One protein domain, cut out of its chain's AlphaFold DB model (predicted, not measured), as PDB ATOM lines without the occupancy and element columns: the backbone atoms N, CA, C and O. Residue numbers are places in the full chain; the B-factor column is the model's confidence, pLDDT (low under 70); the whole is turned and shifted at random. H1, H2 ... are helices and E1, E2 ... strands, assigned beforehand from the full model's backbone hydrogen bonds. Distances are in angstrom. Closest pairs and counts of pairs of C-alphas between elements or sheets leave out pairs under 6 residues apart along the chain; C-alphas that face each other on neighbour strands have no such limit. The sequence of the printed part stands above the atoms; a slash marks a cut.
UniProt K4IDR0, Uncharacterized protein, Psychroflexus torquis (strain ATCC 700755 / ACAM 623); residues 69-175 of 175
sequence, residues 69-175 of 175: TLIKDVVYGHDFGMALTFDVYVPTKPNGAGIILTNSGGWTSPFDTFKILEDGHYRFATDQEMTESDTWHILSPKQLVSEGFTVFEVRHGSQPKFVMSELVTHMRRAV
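Overview. This is residues 69 to 175 of the 175 residues of an uncharacterized protein of Psychroflexus torquis (strain ATCC 700755 / ACAM 623) (UniProt K4IDR0). Look first for a twisted four-strand sheet: the long E1-E2 hairpin runs the length of it, the short E6 lies beside the part of E2 away from the hairpin's turn, and the short E3 lies beside E6 at the sheet's edge. H2 packs near the last residues of E2 and H3 nearer the turn, while the small E4-E5 hairpin and H1 lie off the sheet. The printed part has 107 residues, with three named helices and six named strands in the order E1 E2 E3 E4 E5 H1 H2 E6 H3, a mixed class of helices and strands; the mixed sheet's order is E1, E2, E6, E3. The whole is compact and rounded, with a radius of gyration of the C-alphas of 14.2 A and spans of 35 by 34 by 23 A.

Along the chain. Find C-alpha 69 at (108.210, 110.444, 105.390); from there E1, residues 69 to 79, runs 27.5 A. E2, 82 to 91, runs 28.7 A; E6 is 150 to 154 and E3 98 to 101. E4 is 115 to 118, E5 121 to 124, H1 127 to 132 and H2 142 to 146. H3, 164 to 173, runs 14.3 A to C-alpha 173 at (97.908, 100.667, 86.982).

Arrangement. E1 and E2 are antiparallel, N 71 to O 88 being 2.9 A. E2 and E6 are antiparallel, N 89 to O 151 2.9 A; E6 and E3 are parallel, N 99 to O 150 2.8 A. H2 is on the sheet at a height of 7.8 A, its closest C-alphas to E2 being Val 145 and Pro 91, 5.5 A. H3 is on it at 9.3 A, over E2; Tyr 76 and Arg 173 are its closest C-alphas to E1, 6.9 A. In the E4-E5 hairpin N 116 and O 123 are 2.9 A apart. H1 is not on the four-strand sheet. In H1, H2 and H3 every O i to N i+4 pair is within hydrogen-bond range.

Size, cuts and confidence. The C-alphas of Asp 119 and Ser 165, the two farthest apart, are 40.7 A apart. The printed part has no cut; E3 to E4 is a long link, and in it residues 108 to 112 have pLDDT under 70.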
ATOM      1  N   THR A  69     109.653 110.256 105.254       94.75
ATOM      2  CA  THR A  69     108.210 110.444 105.390       94.75
ATOM      3  C   THR A  69     107.515 109.254 104.756       94.75
ATOM      4  O   THR A  69     107.826 108.891 103.621       94.75
ATOM      5  N   LEU A  70     106.579 108.653 105.487       94.31
ATOM      6  CA  LEU A  70     105.731 107.586 104.976       94.31
ATOM      7  C   LEU A  70     104.366 108.137 104.581       94.31
ATOM      8  O   LEU A  70     103.656 108.694 105.419       94.31
ATOM      9  N   ILE A  71     103.967 107.905 103.335       95.06
ATOM     10  CA  ILE A  71     102.582 108.074 102.895       95.06
ATOM     11  C   ILE A  71     102.008 106.674 102.710       95.06
ATOM     12  O   ILE A  71     102.362 105.978 101.764       95.06
ATOM     13  N   LYS A  72     101.169 106.245 103.648       93.06
ATOM     14  CA  LYS A  72     100.615 104.890 103.668       93.06
ATOM     15  C   LYS A  72      99.297 104.788 102.907       93.06
ATOM     16  O   LYS A  72      98.541 105.758 102.847       93.06
ATOM     17  N   ASP A  73      99.001 103.586 102.428       92.88
ATOM     18  CA  ASP A  73      97.690 103.190 101.908       92.88
ATOM     19  C   ASP A  73      97.177 104.070 100.750       92.88
ATOM     20  O   ASP A  73      95.973 104.303 100.615       92.88
ATOM     21  N   VAL A  74      98.076 104.566  99.891       96.06
ATOM     22  CA  VAL A  74      97.685 105.350  98.714       96.06
ATOM     23  C   VAL A  74      96.943 104.438  97.746       96.06
ATOM     24  O   VAL A  74      97.507 103.477  97.227       96.06
ATOM     25  N   VAL A  75      95.669 104.738  97.506       96.31
ATOM     26  CA  VAL A  75      94.810 103.942  96.626       96.31
ATOM     27  C   VAL A  75      95.116 104.273  95.170       96.31
ATOM     28  O   VAL A  75      94.894 105.398  94.727       96.31
ATOM     29  N   TYR A  76      95.569 103.278  94.408       96.00
ATOM     30  CA  TYR A  76      95.823 103.414  92.967       96.00
ATOM     31  C   TYR A  76      94.752 102.735  92.105       96.00
ATOM     32  O   TYR A  76      94.729 102.856  90.880       96.00
ATOM     33  N   GLY A  77      93.839 101.995  92.727       95.75
ATOM     34  CA  GLY A  77      92.744 101.363  92.019       95.75
ATOM     35  C   GLY A  77      91.857 100.546  92.935       95.75
ATOM     36  O   GLY A  77      92.109 100.409  94.128       95.75
ATOM     37  N   HIS A  78      90.822  99.979  92.335       95.50
ATOM     38  CA  HIS A  78      89.922  99.052  92.997       95.50
ATOM     39  C   HIS A  78      89.777  97.808  92.132       95.50
ATOM     40  O   HIS A  78      89.731  97.909  90.902       95.50
ATOM     41  N   ASP A  79      89.715  96.648  92.776       94.44
ATOM     42  CA  ASP A  79      89.372  95.391  92.124       94.44
ATOM     43  C   ASP A  79      88.764  94.425  93.143       94.44
ATOM     44  O   ASP A  79      89.149  94.409  94.311       94.44
ATOM     45  N   PHE A  80      87.785  93.639  92.704       93.19
ATOM     46  CA  PHE A  80      87.100  92.629  93.509       93.19
ATOM     47  C   PHE A  80      86.613  93.129  94.888       93.19
ATOM     48  O   PHE A  80      86.689  92.423  95.889       93.19
ATOM     49  N   GLY A  81      86.125  94.373  94.950       92.25
ATOM     50  CA  GLY A  81      85.637  94.985  96.192       92.25
ATOM     51  C   GLY A  81      86.732  95.406  97.179       92.25
ATOM     52  O   GLY A  81      86.413  95.757  98.310       92.25
ATOM     53  N   MET A  82      88.003  95.399  96.767       90.50
ATOM     54  CA  MET A  82      89.145  95.838  97.572       90.50
ATOM     55  C   MET A  82      89.807  97.075  96.963       90.50
ATOM     56  O   MET A  82      89.801  97.266  95.745       90.50
ATOM     57  N   ALA A  83      90.425  97.893  97.817       93.81
ATOM     58  CA  ALA A  83      91.362  98.920  97.385       93.81
ATOM     59  C   ALA A  83      92.729  98.284  97.113       93.81
ATOM     60  O   ALA A  83      93.248  97.521  97.930       93.81
ATOM     61  N   LEU A  84      93.315  98.613  95.968       94.12
ATOM     62  CA  LEU A  84      94.705  98.311  95.672       94.12
ATOM     63  C   LEU A  84      95.548  99.508  96.104       94.12
ATOM     64  O   LEU A  84      95.274 100.637  95.683       94.12
ATOM     65  N   THR A  85      96.544  99.264  96.953       94.62
ATOM     66  CA  THR A  85      97.313 100.333  97.589       94.62
ATOM     67  C   THR A  85      98.813 100.193  97.392       94.62
ATOM     68  O   THR A  85      99.346  99.103  97.173       94.62
ATOM     69  N   PHE A  86      99.511 101.311  97.512       94.19
ATOM     70  CA  PHE A  86     100.949 101.335  97.721       94.19
ATOM     71  C   PHE A  86     101.298 102.272  98.871       94.19
ATOM     72  O   PHE A  86     100.527 103.175  99.202       94.19
ATOM     73  N   ASP A  87     102.469 102.060  99.458       94.44
ATOM     74  CA  ASP A  87     103.070 103.037 100.361       94.44
ATOM     75  C   ASP A  87     104.170 103.803  99.633       94.44
ATOM     76  O   ASP A  87     104.832 103.266  98.743       94.44
ATOM     77  N   VAL A  88     104.377 105.059 100.020       95.75
ATOM     78  CA  VAL A  88     105.454 105.902  99.500       95.75
ATOM     79  C   VAL A  88     106.419 106.229 100.624       95.75
ATOM     80  O   VAL A  88     106.051 106.891 101.595       95.75
ATOM     81  N   TYR A  89     107.666 105.801 100.460       95.81
ATOM     82  CA  TYR A  89     108.780 106.198 101.307       95.81
ATOM     83  C   TYR A  89     109.495 107.364 100.631       95.81
ATOM     84  O   TYR A  89     110.139 107.195  99.591       95.81
ATOM     85  N   VAL A  90     109.370 108.554 101.214       96.38
ATOM     86  CA  VAL A  90     110.026 109.769 100.726       96.38
ATOM     87  C   VAL A  90     111.255 110.041 101.599       96.38
ATOM     88  O   VAL A  90     111.093 110.377 102.777       96.38
ATOM     89  N   PRO A  91     112.484 109.894 101.074       96.19
ATOM     90  CA  PRO A  91     113.694 110.176 101.839       96.19
ATOM     91  C   PRO A  91     113.807 111.672 102.145       96.19
ATOM     92  O   PRO A  91     113.408 112.514 101.342       96.19
ATOM     93  N   THR A  92     114.431 112.023 103.273       94.69
ATOM     94  CA  THR A  92     114.658 113.436 103.649       94.69
ATOM     95  C   THR A  92     115.453 114.215 102.586       94.69
ATOM     96  O   THR A  92     115.293 115.426 102.447       94.69
ATOM     97  N   LYS A  93     116.317 113.530 101.823       95.50
ATOM     98  CA  LYS A  93     117.098 114.101 100.715       95.50
ATOM     99  C   LYS A  93     116.904 113.258  99.445       95.50
ATOM    100  O   LYS A  93     117.694 112.343  99.215       95.50
ATOM    101  N   PRO A  94     115.862 113.525  98.640       96.81
ATOM    102  CA  PRO A  94     115.616 112.773  97.416       96.81
ATOM    103  C   PRO A  94     116.706 112.997  96.366       96.81
ATOM    104  O   PRO A  94     117.110 114.130  96.112       96.81
ATOM    105  N   ASN A  95     117.134 111.919  95.710       97.56
ATOM    106  CA  ASN A  95     118.081 111.941  94.592       97.56
ATOM    107  C   ASN A  95     117.403 112.225  93.233       97.56
ATOM    108  O   ASN A  95     118.080 112.325  92.212       97.56
ATOM    109  N   GLY A  96     116.072 112.372  93.217       97.25
ATOM    110  CA  GLY A  96     115.266 112.671  92.029       97.25
ATOM    111  C   GLY A  96     114.751 111.447  91.266       97.25
ATOM    112  O   GLY A  96     113.955 111.615  90.345       97.25
ATOM    113  N   ALA A  97     115.144 110.228  91.647       97.88
ATOM    114  CA  ALA A  97     114.670 108.992  91.035       97.88
ATOM    115  C   ALA A  97     113.641 108.260  91.916       97.88
ATOM    116  O   ALA A  97     113.719 108.251  93.149       97.88
ATOM    117  N   GLY A  98     112.671 107.628  91.249       96.75
ATOM    118  CA  GLY A  98     111.648 106.786  91.863       96.75
ATOM    119  C   GLY A  98     111.884 105.305  91.574       96.75
ATOM    120  O   GLY A  98     112.283 104.947  90.466       96.75
ATOM    121  N   ILE A  99     111.614 104.444  92.554       96.81
ATOM    122  CA  ILE A  99     111.654 102.984  92.406       96.81
ATOM    123  C   ILE A  99     110.283 102.415  92.747       96.81
ATOM    124  O   ILE A  99     109.761 102.660  93.831       96.81
ATOM    125  N   ILE A 100     109.727 101.611  91.843       95.06
ATOM    126  CA  ILE A 100     108.573 100.760  92.138       95.06
ATOM    127  C   ILE A 100     109.101  99.446  92.698       95.06
ATOM    128  O   ILE A 100     109.839  98.727  92.023       95.06
ATOM    129  N   LEU A 101     108.730  99.149  93.936       92.69
ATOM    130  CA  LEU A 101     109.107  97.937  94.646       92.69
ATOM    131  C   LEU A 101     107.860  97.089  94.880       92.69
ATOM    132  O   LEU A 101     106.808  97.599  95.254       92.69
ATOM    133  N   THR A 102     107.957  95.784  94.648       89.19
ATOM    134  CA  THR A 102     106.826  94.865  94.807       89.19
ATOM    135  C   THR A 102     107.309  93.558  95.387       89.19
ATOM    136  O   THR A 102     108.038  92.810  94.736       89.19
ATOM    137  N   ASN A 103     106.860  93.275  96.605       84.88
ATOM    138  CA  ASN A 103     107.216  92.061  97.317       84.88
ATOM    139  C   ASN A 103     106.157  90.981  97.097       84.88
ATOM    140  O   ASN A 103     104.986  91.130  97.455       84.88
ATOM    141  N   SER A 104     106.586  89.880  96.480       78.31
ATOM    142  CA  SER A 104     105.736  88.748  96.115       78.31
ATOM    143  C   SER A 104     106.509  87.443  96.289       78.31
ATOM    144  O   SER A 104     107.595  87.284  95.733       78.31
ATOM    145  N   GLY A 105     105.955  86.501  97.054       73.81
ATOM    146  CA  GLY A 105     106.508  85.163  97.265       73.81
ATOM    147  C   GLY A 105     105.486  84.113  96.847       73.81
ATOM    148  O   GLY A 105     104.547  83.830  97.585       73.81
ATOM    149  N   GLY A 106     105.608  83.572  95.630       74.38
ATOM    150  CA  GLY A 106     104.625  82.622  95.092       74.38
ATOM    151  C   GLY A 106     103.201  83.192  95.033       74.38
ATOM    152  O   GLY A 106     102.244  82.471  95.294       74.38
ATOM    153  N   TRP A 107     103.064  84.490  94.725       77.50
ATOM    154  CA  TRP A 107     101.786  85.222  94.663       77.50
ATOM    155  C   TRP A 107     101.033  85.328  95.996       77.50
ATOM    156  O   TRP A 107      99.842  85.654  96.025       77.50
ATOM    157  N   THR A 108     101.752  85.091  97.090       65.38
ATOM    158  CA  THR A 108     101.363  85.414  98.461       65.38
ATOM    159  C   THR A 108     102.312  86.484  98.988       65.38
ATOM    160  O   THR A 108     103.495  86.485  98.638       65.38
ATOM    161  N   SER A 109     101.802  87.411  99.793       65.56
ATOM    162  CA  SER A 109     102.615  88.493 100.347       65.56
ATOM    163  C   SER A 109     102.285  88.676 101.824       65.56
ATOM    164  O   SER A 109     101.098  88.713 102.167       65.56
ATOM    165  N   PRO A 110     103.293  88.795 102.704       63.72
ATOM    166  CA  PRO A 110     103.057  89.308 104.039       63.72
ATOM    167  C   PRO A 110     102.656  90.788 103.951       63.72
ATOM    168  O   PRO A 110     103.067  91.511 103.040       63.72
ATOM    169  N   PHE A 111     101.819  91.223 104.888       64.25
ATOM    170  CA  PHE A 111     101.471  92.628 105.036       64.25
ATOM    171  C   PHE A 111     102.445  93.266 106.028       64.25
ATOM    172  O   PHE A 111     102.631  92.746 107.121       64.25
ATOM    173  N   ASP A 112     103.028  94.394 105.632       67.50
ATOM    174  CA  ASP A 112     103.678  95.351 106.529       67.50
ATOM    175  C   ASP A 112     104.876  94.833 107.344       67.50
ATOM    176  O   ASP A 112     104.902  94.880 108.568       67.50
ATOM    177  N   THR A 113     105.894  94.331 106.648       70.12
ATOM    178  CA  THR A 113     107.042  93.672 107.286       70.12
ATOM    179  C   THR A 113     108.222  94.576 107.613       70.12
ATOM    180  O   THR A 113     109.037  94.201 108.442       70.12
ATOM    181  N   PHE A 114     108.368  95.742 106.977       85.06
ATOM    182  CA  PHE A 114     109.630  96.503 107.044       85.06
ATOM    183  C   PHE A 114     109.579  97.753 107.910       85.06
ATOM    184  O   PHE A 114     110.630  98.336 108.178       85.06
ATOM    185  N   LYS A 115     108.388  98.202 108.305       87.12
ATOM    186  CA  LYS A 115     108.196  99.460 109.026       87.12
ATOM    187  C   LYS A 115     107.538  99.216 110.373       87.12
ATOM    188  O   LYS A 115     106.616  98.423 110.495       87.12
ATOM    189  N   ILE A 116     108.027  99.929 111.375       88.38
ATOM    190  CA  ILE A 116     107.560  99.858 112.756       88.38
ATOM    191  C   ILE A 116     107.095 101.256 113.144       88.38
ATOM    192  O   ILE A 116     107.803 102.236 112.898       88.38
ATOM    193  N   LEU A 117     105.890 101.344 113.707       88.88
ATOM    194  CA  LEU A 117     105.379 102.567 114.314       88.88
ATOM    195  C   LEU A 117     105.836 102.608 115.772       88.88
ATOM    196  O   LEU A 117     105.351 101.829 116.591       88.88
ATOM    197  N   GLU A 118     106.747 103.519 116.089       88.44
ATOM    198  CA  GLU A 118     107.276 103.728 117.436       88.44
ATOM    199  C   GLU A 118     107.084 105.197 117.813       88.44
ATOM    200  O   GLU A 118     107.458 106.095 117.061       88.44
ATOM    201  N   ASP A 119     106.408 105.448 118.935       89.88
ATOM    202  CA  ASP A 119     106.118 106.796 119.442       89.88
ATOM    203  C   ASP A 119     105.473 107.751 118.417       89.88
ATOM    204  O   ASP A 119     105.712 108.956 118.407       89.88
ATOM    205  N   GLY A 120     104.625 107.216 117.533       88.06
ATOM    206  CA  GLY A 120     103.944 107.997 116.492       88.06
ATOM    207  C   GLY A 120     104.795 108.282 115.248       88.06
ATOM    208  O   GLY A 120     104.312 108.932 114.320       88.06
ATOM    209  N   HIS A 121     106.019 107.758 115.191       87.31
ATOM    210  CA  HIS A 121     106.929 107.888 114.061       87.31
ATOM    211  C   HIS A 121     107.211 106.524 113.426       87.31
ATOM    212  O   HIS A 121     107.450 105.530 114.106       87.31
ATOM    213  N   TYR A 122     107.184 106.470 112.095       90.69
ATOM    214  CA  TYR A 122     107.586 105.266 111.378       90.69
ATOM    215  C   TYR A 122     109.102 105.218 111.232       90.69
ATOM    216  O   TYR A 122     109.724 106.188 110.798       90.69
ATOM    217  N   ARG A 123     109.677 104.056 111.526       91.62
ATOM    218  CA  ARG A 123     111.063 103.715 111.205       91.62
ATOM    219  C   ARG A 123     111.127 102.375 110.494       91.62
ATOM    220  O   ARG A 123     110.173 101.602 110.527       91.62
ATOM    221  N   PHE A 124     112.267 102.082 109.881       91.25
ATOM    222  CA  PHE A 124     112.530 100.725 109.424       91.25
ATOM    223  C   PHE A 124     112.791  99.802 110.614       91.25
ATOM    224  O   PHE A 124     113.400 100.207 111.612       91.25
ATOM    225  N   ALA A 125     112.345  98.558 110.488       88.50
ATOM    226  CA  ALA A 125     112.791  97.482 111.350       88.50
ATOM    227  C   ALA A 125     114.316  97.309 111.231       88.50
ATOM    228  O   ALA A 125     114.920  97.499 110.166       88.50
ATOM    229  N   THR A 126     114.945  96.992 112.352       88.06
ATOM    230  CA  THR A 126     116.357  96.635 112.442       88.06
ATOM    231  C   THR A 126     116.586  95.243 111.869       88.06
ATOM    232  O   THR A 126     115.675  94.423 111.791       88.06
ATOM    233  N   ASP A 127     117.827  94.947 111.495       84.25
ATOM    234  CA  ASP A 127     118.166  93.651 110.908       84.25
ATOM    235  C   ASP A 127     117.932  92.509 111.918       84.25
ATOM    236  O   ASP A 127     117.529  91.410 111.535       84.25
ATOM    237  N   GLN A 128     118.093  92.796 113.217       87.44
ATOM    238  CA  GLN A 128     117.731  91.888 114.302       87.44
ATOM    239  C   GLN A 128     116.213  91.649 114.357       87.44
ATOM    240  O   GLN A 128     115.796  90.498 114.289       87.44
ATOM    241  N   GLU A 129     115.390  92.707 114.399       88.12
ATOM    242  CA  GLU A 129     113.920  92.586 114.398       88.12
ATOM    243  C   GLU A 129     113.414  91.817 113.161       88.12
ATOM    244  O   GLU A 129     112.516  90.986 113.270       88.12
ATOM    245  N   MET A 130     114.023  92.035 111.988       83.56
ATOM    246  CA  MET A 130     113.683  91.288 110.771       83.56
ATOM    247  C   MET A 130     114.077  89.807 110.860       83.56
ATOM    248  O   MET A 130     113.322  88.952 110.393       83.56
ATOM    249  N   THR A 131     115.240  89.502 111.449       84.38
ATOM    250  CA  THR A 131     115.743  88.127 111.641       84.38
ATOM    251  C   THR A 131     114.901  87.353 112.650       84.38
ATOM    252  O   THR A 131     114.685  86.156 112.483       84.38
ATOM    253  N   GLU A 132     114.422  88.035 113.686       87.00
ATOM    254  CA  GLU A 132     113.553  87.469 114.720       87.00
ATOM    255  C   GLU A 132     112.090  87.356 114.264       87.00
ATOM    256  O   GLU A 132     111.310  86.644 114.893       87.00
ATOM    257  N   SER A 133     111.702  88.032 113.179       79.56
ATOM    258  CA  SER A 133     110.339  87.957 112.657       79.56
ATOM    259  C   SER A 133     110.042  86.597 112.012       79.56
ATOM    260  O   SER A 133     110.837  86.070 111.237       79.56
ATOM    261  N   ASP A 134     108.822  86.091 112.208       78.00
ATOM    262  CA  ASP A 134     108.292  84.917 111.490       78.00
ATOM    263  C   ASP A 134     107.948  85.220 110.013       78.00
ATOM    264  O   ASP A 134     107.227  84.470 109.346       78.00
ATOM    265  N   THR A 135     108.415  86.356 109.485       71.50
ATOM    266  CA  THR A 135     108.048  86.858 108.162       71.50
ATOM    267  C   THR A 135     109.188  86.730 107.161       71.50
ATOM    268  O   THR A 135     110.372  86.801 107.482       71.50
ATOM    269  N   TRP A 136     108.818  86.562 105.893       70.06
ATOM    270  CA  TRP A 136     109.777  86.510 104.799       70.06
ATOM    271  C   TRP A 136     110.227  87.928 104.448       70.06
ATOM    272  O   TRP A 136     109.528  88.657 103.743       70.06
ATOM    273  N   HIS A 137     111.406  88.317 104.920       70.69
ATOM    274  CA  HIS A 137     111.984  89.629 104.652       70.69
ATOM    275  C   HIS A 137     112.663  89.688 103.277       70.69
ATOM    276  O   HIS A 137     113.882  89.764 103.149       70.69
ATOM    277  N   ILE A 138     111.867  89.645 102.212       71.25
ATOM    278  CA  ILE A 138     112.383  89.775 100.846       71.25
ATOM    279  C   ILE A 138     112.373  91.259 100.462       71.25
ATOM    280  O   ILE A 138     111.324  91.887 100.498       71.25
ATOM    281  N   LEU A 139     113.540  91.796 100.085       80.25
ATOM    282  CA  LEU A 139     113.726  93.145  99.524       80.25
ATOM    283  C   LEU A 139     113.159  94.288 100.396       80.25
ATOM    284  O   LEU A 139     112.217  94.982 100.017       80.25
ATOM    285  N   SER A 140     113.780  94.521 101.557       87.44
ATOM    286  CA  SER A 140     113.508  95.718 102.366       87.44
ATOM    287  C   SER A 140     113.815  97.011 101.585       87.44
ATOM    288  O   SER A 140     114.886  97.112 100.975       87.44
ATOM    289  N   PRO A 141     112.947  98.042 101.636       91.19
ATOM    290  CA  PRO A 141     113.194  99.324 100.974       91.19
ATOM    291  C   PRO A 141     114.252 100.189 101.686       91.19
ATOM    292  O   PRO A 141     114.679 101.196 101.121       91.19
ATOM    293  N   LYS A 142     114.701  99.808 102.896       92.25
ATOM    294  CA  LYS A 142     115.611 100.590 103.759       92.25
ATOM    295  C   LYS A 142     116.829 101.134 103.009       92.25
ATOM    296  O   LYS A 142     117.077 102.338 103.053       92.25
ATOM    297  N   GLN A 143     117.543 100.269 102.284       92.19
ATOM    298  CA  GLN A 143     118.747 100.673 101.554       92.19
ATOM    299  C   GLN A 143     118.425 101.639 100.407       92.19
ATOM    300  O   GLN A 143     119.124 102.621 100.198       92.19
ATOM    301  N   LEU A 144     117.342 101.408  99.664       94.75
ATOM    302  CA  LEU A 144     116.959 102.289  98.556       94.75
ATOM    303  C   LEU A 144     116.641 103.702  99.061       94.75
ATOM    304  O   LEU A 144     117.076 104.697  98.482       94.75
ATOM    305  N   VAL A 145     115.932 103.788 100.185       95.62
ATOM    306  CA  VAL A 145     115.598 105.064 100.820       95.62
ATOM    307  C   VAL A 145     116.848 105.740 101.390       95.62
ATOM    308  O   VAL A 145     116.982 106.957 101.262       95.62
ATOM    309  N   SER A 146     117.801 104.990 101.964       94.00
ATOM    310  CA  SER A 146     119.070 105.576 102.434       94.00
ATOM    311  C   SER A 146     119.933 106.138 101.304       94.00
ATOM    312  O   SER A 146     120.610 107.140 101.516       94.00
ATOM    313  N   GLU A 147     119.855 105.564 100.101       95.31
ATOM    314  CA  GLU A 147     120.505 106.093  98.886       95.31
ATOM    315  C   GLU A 147     119.723 107.254  98.227       95.31
ATOM    316  O   GLU A 147     120.090 107.756  97.160       95.31
ATOM    317  N   GLY A 148     118.626 107.704  98.845       96.50
ATOM    318  CA  GLY A 148     117.850 108.860  98.399       96.50
ATOM    319  C   GLY A 148     116.801 108.562  97.327       96.50
ATOM    320  O   GLY A 148     116.222 109.504  96.786       96.50
ATOM    321  N   PHE A 149     116.505 107.297  97.019       97.88
ATOM    322  CA  PHE A 149     115.399 106.969  96.118       97.88
ATOM    323  C   PHE A 149     114.049 107.160  96.811       97.88
ATOM    324  O   PHE A 149     113.865 106.762  97.961       97.88
ATOM    325  N   THR A 150     113.076 107.716  96.087       97.56
ATOM    326  CA  THR A 150     111.671 107.631  96.515       97.56
ATOM    327  C   THR A 150     111.149 106.248  96.155       97.56
ATOM    328  O   THR A 150     111.204 105.858  94.989       97.56
ATOM    329  N   VAL A 151     110.663 105.493  97.136       96.19
ATOM    330  CA  VAL A 151     110.221 104.109  96.914       96.19
ATOM    331  C   VAL A 151     108.705 104.024  96.992       96.19
ATOM    332  O   VAL A 151     108.110 104.430  97.987       96.19
ATOM    333  N   PHE A 152     108.101 103.458  95.954       95.75
ATOM    334  CA  PHE A 152     106.685 103.124  95.865       95.75
ATOM    335  C   PHE A 152     106.544 101.619  96.101       95.75
ATOM    336  O   PHE A 152     106.798 100.817  95.201       95.75
ATOM    337  N   GLU A 153     106.192 101.222  97.321       93.88
ATOM    338  CA  GLU A 153     105.971  99.821  97.686       93.88
ATOM    339  C   GLU A 153     104.558  99.409  97.265       93.88
ATOM    340  O   GLU A 153     103.578  99.619  97.984       93.88
ATOM    341  N   VAL A 154     104.452  98.860  96.058       93.50
ATOM    342  CA  VAL A 154     103.189  98.505  95.418       93.50
ATOM    343  C   VAL A 154     102.715  97.134  95.866       93.50
ATOM    344  O   VAL A 154     103.436  96.140  95.764       93.50
ATOM    345  N   ARG A 155     101.453  97.078  96.300       90.56
ATOM    346  CA  ARG A 155     100.753  95.834  96.618       90.56
ATOM    347  C   ARG A 155      99.872  95.438  95.445       90.56
ATOM    348  O   ARG A 155      99.114  96.254  94.923       90.56
ATOM    349  N   HIS A 156      99.939  94.173  95.055       91.69
ATOM    350  CA  HIS A 156      99.044  93.574  94.070       91.69
ATOM    351  C   HIS A 156      98.074  92.604  94.768       91.69
ATOM    352  O   HIS A 156      98.350  92.136  95.871       91.69
ATOM    353  N   GLY A 157      96.949  92.260  94.131       90.12
ATOM    354  CA  GLY A 157      96.074  91.181  94.622       90.12
ATOM    355  C   GLY A 157      96.813  89.841  94.790       90.12
ATOM    356  O   GLY A 157      97.887  89.660  94.245       90.12
ATOM    357  N   SER A 158      96.293  88.872  95.532       88.75
ATOM    358  CA  SER A 158      97.007  87.608  95.789       88.75
ATOM    359  C   SER A 158      96.246  86.382  95.290       88.75
ATOM    360  O   SER A 158      95.045  86.429  94.990       88.75
ATOM    361  N   GLN A 159      96.952  85.254  95.206       88.81
ATOM    362  CA  GLN A 159      96.294  83.957  95.101       88.81
ATOM    363  C   GLN A 159      95.471  83.653  96.368       88.81
ATOM    364  O   GLN A 159      95.797  84.145  97.448       88.81
ATOM    365  N   PRO A 160      94.407  82.837  96.256       88.75
ATOM    366  CA  PRO A 160      93.949  82.139  95.048       88.75
ATOM    367  C   PRO A 160      93.076  82.999  94.121       88.75
ATOM    368  O   PRO A 160      92.659  82.519  93.069       88.75
ATOM    369  N   LYS A 161      92.763  84.248  94.495       91.94
ATOM    370  CA  LYS A 161      91.788  85.065  93.760       91.94
ATOM    371  C   LYS A 161      92.324  85.592  92.431       91.94
ATOM    372  O   LYS A 161      91.564  85.634  91.461       91.94
ATOM    373  N   PHE A 162      93.566  86.056  92.412       91.81
ATOM    374  CA  PHE A 162      94.149  86.713  91.247       91.81
ATOM    375  C   PHE A 162      95.208  85.840  90.582       91.81
ATOM    376  O   PHE A 162      96.073  85.268  91.251       91.81
ATOM    377  N   VAL A 163      95.147  85.763  89.254       91.88
ATOM    378  CA  VAL A 163      96.160  85.094  88.428       91.88
ATOM    379  C   VAL A 163      97.224  86.083  87.958       91.88
ATOM    380  O   VAL A 163      97.014  87.294  87.944       91.88
ATOM    381  N   MET A 164      98.374  85.577  87.508       90.44
ATOM    382  CA  MET A 164      99.531  86.413  87.160       90.44
ATOM    383  C   MET A 164      99.221  87.528  86.145       90.44
ATOM    384  O   MET A 164      99.729  88.637  86.279       90.44
ATOM    385  N   SER A 165      98.371  87.280  85.145       93.81
ATOM    386  CA  SER A 165      97.992  88.306  84.159       93.81
ATOM    387  C   SER A 165      97.209  89.474  84.772       93.81
ATOM    388  O   SER A 165      97.391  90.623  84.362       93.81
ATOM    389  N   GLU A 166      96.373  89.210  85.777       94.12
ATOM    390  CA  GLU A 166      95.665  90.250  86.530       94.12
ATOM    391  C   GLU A 166      96.652  91.044  87.394       94.12
ATOM    392  O   GLU A 166      96.613  92.271  87.404       94.12
ATOM    393  N   LEU A 167      97.626  90.372  88.018       92.19
ATOM    394  CA  LEU A 167      98.681  91.042  88.789       92.19
ATOM    395  C   LEU A 167      99.518  91.986  87.932       92.19
ATOM    396  O   LEU A 167      99.771  93.116  88.337       92.19
ATOM    397  N   VAL A 168      99.887  91.572  86.718       92.12
ATOM    398  CA  VAL A 168     100.571  92.454  85.756       92.12
ATOM    399  C   VAL A 168      99.718  93.687  85.439       92.12
ATOM    400  O   VAL A 168     100.251  94.784  85.286       92.12
ATOM    401  N   THR A 169      98.397  93.529  85.363       94.44
ATOM    402  CA  THR A 169      97.475  94.649  85.135       94.44
ATOM    403  C   THR A 169      97.420  95.587  86.341       94.44
ATOM    404  O   THR A 169      97.448  96.802  86.155       94.44
ATOM    405  N   HIS A 170      97.424  95.054  87.566       94.56
ATOM    406  CA  HIS A 170      97.545  95.857  88.787       94.56
ATOM    407  C   HIS A 170      98.846  96.664  88.796       94.56
ATOM    408  O   HIS A 170      98.813  97.877  88.986       94.56
ATOM    409  N   MET A 171      99.973  96.017  88.488       93.00
ATOM    410  CA  MET A 171     101.285  96.665  88.449       93.00
ATOM    411  C   MET A 171     101.352  97.804  87.433       93.00
ATOM    412  O   MET A 171     101.882  98.865  87.739       93.00
ATOM    413  N   ARG A 172     100.773  97.619  86.240       94.38
ATOM    414  CA  ARG A 172     100.693  98.676  85.218       94.38
ATOM    415  C   ARG A 172      99.783  99.836  85.609       94.38
ATOM    416  O   ARG A 172      99.944 100.911  85.058       94.38
ATOM    417  N   ARG A 173      98.806  99.612  86.490       94.69
ATOM    418  CA  ARG A 173      97.908 100.667  86.982       94.69
ATOM    419  C   ARG A 173      98.555 101.503  88.085       94.69
ATOM    420  O   ARG A 173      98.161 102.645  88.278       94.69
ATOM    421  N   ALA A 174      99.507 100.936  88.818       92.50
ATOM    422  CA  ALA A 174     100.199 101.630  89.898       92.50
ATOM    423  C   ALA A 174     101.207 102.692  89.412       92.50
ATOM    424  O   ALA A 174     101.768 103.396  90.250       92.50
ATOM    425  N   VAL A 175     101.449 102.789  88.095       78.56
ATOM    426  CA  VAL A 175     102.470 103.641  87.459       78.56
ATOM    427  C   VAL A 175     101.879 104.610  86.450       78.56
ATOM    428  O   VAL A 175     100.897 104.234  85.771       78.56
TER     429      VAL A 175